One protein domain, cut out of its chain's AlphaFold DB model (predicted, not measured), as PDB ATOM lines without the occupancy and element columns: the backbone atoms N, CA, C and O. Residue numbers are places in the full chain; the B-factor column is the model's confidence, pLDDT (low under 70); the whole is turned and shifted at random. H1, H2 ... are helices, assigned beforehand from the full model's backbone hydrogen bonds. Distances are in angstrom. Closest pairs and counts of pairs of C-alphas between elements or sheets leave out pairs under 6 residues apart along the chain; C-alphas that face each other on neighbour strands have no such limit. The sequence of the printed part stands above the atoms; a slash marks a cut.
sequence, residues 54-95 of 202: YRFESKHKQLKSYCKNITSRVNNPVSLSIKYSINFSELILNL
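AT A GLANCE: This is residues 54 to 95 of the 202 residues of an uncharacterized protein of Aphis craccivora (UniProt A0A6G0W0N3). Two helices, H1 and then H2, make an open V, meeting where a short loop joins them; the far arms, residues 54 to 62 of H1 and 85 to 94 of H2, stick out free. The printed part has 42 residues with two named helices and no named strand, class all helix. It is loose, with a radius of gyration of the C-alphas of 11.5 A and spans of 34 by 23 by 13 A.

IN THESE COORDINATES: H1 is residues 54 to 69, 23.7 A long from C-alpha 54 at (125.941, 134.332, 110.895). H2 is residues 76 to 94, 27.4 A long, ending at C-alpha 94 at (110.032, 117.775, 102.480).

HOW THE PARTS SIT: H1 touches H2 with residues 63 to 67 alone, and H2 touches H1 with residues 76 to 80 alone. The closest C-alphas, of Cys 67 and Asn 76, are 7.0 A apart. The helices run opposite ways at a steep tilt of 59 degrees. Every O i to N i+4 pair is within hydrogen-bond range in H2, and 11 of 12 in H1.

THE WHOLE: The farthest C-alphas, of Arg 73 and Leu 95, are 33.6 A apart. The printed part has no cut, and its link is short. Residue 95 is under pLDDT 70.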
ATOM      1  N   TYR A  54     125.665 135.515 110.061       85.44
ATOM      2  CA  TYR A  54     125.941 134.332 110.895       85.44
ATOM      3  C   TYR A  54     125.475 133.012 110.252       85.44
ATOM      4  O   TYR A  54     126.105 131.964 110.398       85.44
ATOM      5  N   ARG A  55     124.387 133.059 109.472       83.94
ATOM      6  CA  ARG A  55     123.881 131.897 108.721       83.94
ATOM      7  C   ARG A  55     124.863 131.428 107.644       83.94
ATOM      8  O   ARG A  55     124.964 130.223 107.409       83.94
ATOM      9  N   PHE A  56     125.579 132.352 107.006       85.69
ATOM     10  CA  PHE A  56     126.590 132.021 106.003       85.69
ATOM     11  C   PHE A  56     127.809 131.361 106.650       85.69
ATOM     12  O   PHE A  56     128.269 130.339 106.148       85.69
ATOM     13  N   GLU A  57     128.250 131.843 107.814       87.25
ATOM     14  CA  GLU A  57     129.351 131.217 108.563       87.25
ATOM     15  C   GLU A  57     129.012 129.799 109.033       87.25
ATOM     16  O   GLU A  57     129.804 128.864 108.886       87.25
ATOM     17  N   SER A  58     127.784 129.598 109.516       86.50
ATOM     18  CA  SER A  58     127.294 128.261 109.858       86.50
ATOM     19  C   SER A  58     127.323 127.312 108.648       86.50
ATOM     20  O   SER A  58     127.815 126.185 108.758       86.50
ATOM     21  N   LYS A  59     126.894 127.776 107.462       86.06
ATOM     22  CA  LYS A  59     127.009 127.002 106.212       86.06
ATOM     23  C   LYS A  59     128.462 126.747 105.803       86.06
ATOM     24  O   LYS A  59     128.767 125.669 105.295       86.06
ATOM     25  N   HIS A  60     129.370 127.686 106.050       88.31
ATOM     26  CA  HIS A  60     130.789 127.520 105.748       88.31
ATOM     27  C   HIS A  60     131.412 126.369 106.557       88.31
ATOM     28  O   HIS A  60     132.208 125.590 106.027       88.31
ATOM     29  N   LYS A  61     131.002 126.165 107.815       89.56
ATOM     30  CA  LYS A  61     131.456 125.009 108.612       89.56
ATOM     31  C   LYS A  61     131.115 123.670 107.939       89.56
ATOM     32  O   LYS A  61     131.954 122.770 107.895       89.56
ATOM     33  N   GLN A  62     129.912 123.557 107.378       90.00
ATOM     34  CA  GLN A  62     129.474 122.375 106.632       90.00
ATOM     35  C   GLN A  62     130.308 122.169 105.355       90.00
ATOM     36  O   GLN A  62     130.778 121.057 105.115       90.00
ATOM     37  N   LEU A  63     130.555 123.241 104.590       89.50
ATOM     38  CA  LEU A  63     131.435 123.225 103.412       89.50
ATOM     39  C   LEU A  63     132.829 122.686 103.756       89.50
ATOM     40  O   LEU A  63     133.287 121.738 103.125       89.50
ATOM     41  N   LYS A  64     133.476 123.236 104.793       91.19
ATOM     42  CA  LYS A  64     134.819 122.812 105.235       91.19
ATOM     43  C   LYS A  64     134.872 121.325 105.586       91.19
ATOM     44  O   LYS A  64     135.816 120.642 105.197       91.19
ATOM     45  N   SER A  65     133.852 120.825 106.285       92.38
ATOM     46  CA  SER A  65     133.740 119.401 106.623       92.38
ATOM     47  C   SER A  65     133.662 118.523 105.370       92.38
ATOM     48  O   SER A  65     134.389 117.539 105.248       92.38
ATOM     49  N   TYR A  66     132.853 118.915 104.381       90.81
ATOM     50  CA  TYR A  66     132.765 118.186 103.116       90.81
ATOM     51  C   TYR A  66     134.072 118.221 102.332       90.81
ATOM     52  O   TYR A  66     134.528 117.163 101.911       90.81
ATOM     53  N   CYS A  67     134.719 119.382 102.216       90.06
ATOM     54  CA  CYS A  67     136.029 119.497 101.572       90.06
ATOM     55  C   CYS A  67     137.076 118.577 102.210       90.06
ATOM     56  O   CYS A  67     137.906 118.013 101.503       90.06
ATOM     57  N   LYS A  68     137.045 118.426 103.541       91.00
ATOM     58  CA  LYS A  68     137.991 117.575 104.270       91.00
ATOM     59  C   LYS A  68     137.784 116.084 103.980       91.00
ATOM     60  O   LYS A  68     138.761 115.348 103.928       91.00
ATOM     61  N   ASN A  69     136.536 115.665 103.772       89.19
ATOM     62  CA  ASN A  69     136.168 114.258 103.586       89.19
ATOM     63  C   ASN A  69     136.149 113.811 102.116       89.19
ATOM     64  O   ASN A  69     136.000 112.622 101.840       89.19
ATOM     65  N   ILE A  70     136.259 114.739 101.164       88.88
ATOM     66  CA  ILE A  70     136.340 114.410  99.741       88.88
ATOM     67  C   ILE A  70     137.737 113.852  99.436       88.88
ATOM     68  O   ILE A  70     138.754 114.519  99.638       88.88
ATOM     69  N   THR A  71     137.774 112.618  98.933       85.88
ATOM     70  CA  THR A  71     139.008 111.904  98.577       85.88
ATOM     71  C   THR A  71     139.593 112.387  97.249       85.88
ATOM     72  O   THR A  71     140.809 112.506  97.121       85.88
ATOM     73  N   SER A  72     138.750 112.734  96.270       81.50
ATOM     74  CA  SER A  72     139.181 113.276  94.979       81.50
ATOM     75  C   SER A  72     139.381 114.795  95.040       81.50
ATOM     76  O   SER A  72     138.452 115.569  95.244       81.50
ATOM     77  N   ARG A  73     140.608 115.273  94.810       79.19
ATOM     78  CA  ARG A  73     140.905 116.723  94.778       79.19
ATOM     79  C   ARG A  73     140.641 117.386  93.425       79.19
ATOM     80  O   ARG A  73     140.879 118.580  93.269       79.19
ATOM     81  N   VAL A  74     140.107 116.633  92.468       81.88
ATOM     82  CA  VAL A  74     139.731 117.149  91.153       81.88
ATOM     83  C   VAL A  74     138.433 117.940  91.290       81.88
ATOM     84  O   VAL A  74     137.382 117.383  91.590       81.88
ATOM     85  N   ASN A  75     138.520 119.252  91.075       84.75
ATOM     86  CA  ASN A  75     137.378 120.160  90.982       84.75
ATOM     87  C   ASN A  75     136.387 120.100  92.171       84.75
ATOM     88  O   ASN A  75     135.176 119.941  92.012       84.75
ATOM     89  N   ASN A  76     136.911 120.286  93.386       86.00
ATOM     90  CA  ASN A  76     136.138 120.326  94.634       86.00
ATOM     91  C   ASN A  76     134.876 121.235  94.598       86.00
ATOM     92  O   ASN A  76     133.844 120.821  95.133       86.00
ATOM     93  N   PRO A  77     134.875 122.425  93.951       89.38
ATOM     94  CA  PRO A  77     133.674 123.259  93.845       89.38
ATOM     95  C   PRO A  77     132.497 122.555  93.160       89.38
ATOM     96  O   PRO A  77     131.359 122.691  93.613       89.38
ATOM     97  N   VAL A  78     132.760 121.762  92.114       90.44
ATOM     98  CA  VAL A  78     131.712 121.016  91.405       90.44
ATOM     99  C   VAL A  78     131.117 119.945  92.311       90.44
ATOM    100  O   VAL A  78     129.898 119.908  92.480       90.44
ATOM    101  N   SER A  79     131.950 119.154  92.987       88.25
ATOM    102  CA  SER A  79     131.491 118.137  93.944       88.25
ATOM    103  C   SER A  79     130.628 118.732  95.063       88.25
ATOM    104  O   SER A  79     129.578 118.185  95.413       88.25
ATOM    105  N   LEU A  80     131.025 119.891  95.597       88.94
ATOM    106  CA  LEU A  80     130.240 120.613  96.599       88.94
ATOM    107  C   LEU A  80     128.912 121.113  96.019       88.94
ATOM    108  O   LEU A  80     127.875 120.938  96.657       88.94
ATOM    109  N   SER A  81     128.922 121.692  94.815       88.69
ATOM    110  CA  SER A  81     127.712 122.206  94.160       88.69
ATOM    111  C   SER A  81     126.667 121.109  93.928       88.69
ATOM    112  O   SER A  81     125.497 121.300  94.268       88.69
ATOM    113  N   ILE A  82     127.097 119.922  93.477       88.00
ATOM    114  CA  ILE A  82     126.234 118.751  93.295       88.00
ATOM    115  C   ILE A  82     125.623 118.352  94.640       88.00
ATOM    116  O   ILE A  82     124.402 118.240  94.754       88.00
ATOM    117  N   LYS A  83     126.437 118.233  95.693       87.94
ATOM    118  CA  LYS A  83     125.945 117.874  97.031       87.94
ATOM    119  C   LYS A  83     124.925 118.879  97.578       87.94
ATOM    120  O   LYS A  83     123.906 118.478  98.138       87.94
ATOM    121  N   TYR A  84     125.155 120.178  97.388       89.25
ATOM    122  CA  TYR A  84     124.189 121.207  97.784       89.25
ATOM    123  C   TYR A  84     122.894 121.148  96.971       89.25
ATOM    124  O   TYR A  84     121.827 121.348  97.552       89.25
ATOM    125  N   SER A  85     122.965 120.847  95.671       86.75
ATOM    126  CA  SER A  85     121.776 120.700  94.821       86.75
ATOM    127  C   SER A  85     120.880 119.535  95.261       86.75
ATOM    128  O   SER A  85     119.658 119.684  95.307       86.75
ATOM    129  N   ILE A  86     121.480 118.415  95.684       88.19
ATOM    130  CA  ILE A  86     120.759 117.250  96.215       88.19
ATOM    131  C   ILE A  86     120.076 117.607  97.543       88.19
ATOM    132  O   ILE A  86     118.862 117.458  97.660       88.19
ATOM    133  N   ASN A  87     120.818 118.173  98.503       84.44
ATOM    134  CA  ASN A  87     120.265 118.581  99.802       84.44
ATOM    135  C   ASN A  87     119.137 119.620  99.658       84.44
ATOM    136  O   ASN A  87     118.168 119.620 100.415       84.44
ATOM    137  N   PHE A  88     119.267 120.541  98.699       84.00
ATOM    138  CA  PHE A  88     118.219 121.513  98.402       84.00
ATOM    139  C   PHE A  88     116.974 120.837  97.822       84.00
ATOM    140  O   PHE A  88     115.863 121.160  98.231       84.00
ATOM    141  N   SER A  89     117.155 119.877  96.914       82.19
ATOM    142  CA  SER A  89     116.046 119.124  96.325       82.19
ATOM    143  C   SER A  89     115.262 118.355  97.392       82.19
ATOM    144  O   SER A  89     114.036 118.423  97.415       82.19
ATOM    145  N   GLU A  90     115.953 117.705  98.332       82.31
ATOM    146  CA  GLU A  90     115.332 117.036  99.482       82.31
ATOM    147  C   GLU A  90     114.532 118.011 100.358       82.31
ATOM    148  O   GLU A  90     113.389 117.733 100.724       82.31
ATOM    149  N   LEU A  91     115.093 119.186 100.653       78.44
ATOM    150  CA  LEU A  91     114.391 120.226 101.406       78.44
ATOM    151  C   LEU A  91     113.099 120.655 100.697       78.44
ATOM    152  O   LEU A  91     112.070 120.792 101.352       78.44
ATOM    153  N   ILE A  92     113.133 120.841  99.375       76.88
ATOM    154  CA  ILE A  92     111.947 121.200  98.586       76.88
ATOM    155  C   ILE A  92     110.890 120.090  98.619       76.88
ATOM    156  O   ILE A  92     109.708 120.400  98.734       76.88
ATOM    157  N   LEU A  93     111.296 118.819  98.555       77.12
ATOM    158  CA  LEU A  93     110.376 117.680  98.643       77.12
ATOM    159  C   LEU A  93     109.732 117.557 100.034       77.12
ATOM    160  O   LEU A  93     108.554 117.217 100.140       77.12
ATOM    161  N   ASN A  94     110.489 117.861 101.090       71.81
ATOM    162  CA  ASN A  94     110.032 117.775 102.480       71.81
ATOM    163  C   ASN A  94     109.222 118.995 102.933       71.81
ATOM    164  O   ASN A  94     108.415 118.899 103.865       71.81
ATOM    165  N   LEU A  95     109.397 120.146 102.282       69.94
ATOM    166  CA  LEU A  95     108.478 121.264 102.427       69.94
ATOM    167  C   LEU A  95     107.128 120.828 101.849       69.94
ATOM    168  O   LEU A  95     106.918 120.858 100.640       69.94
TER     169      LEU A  95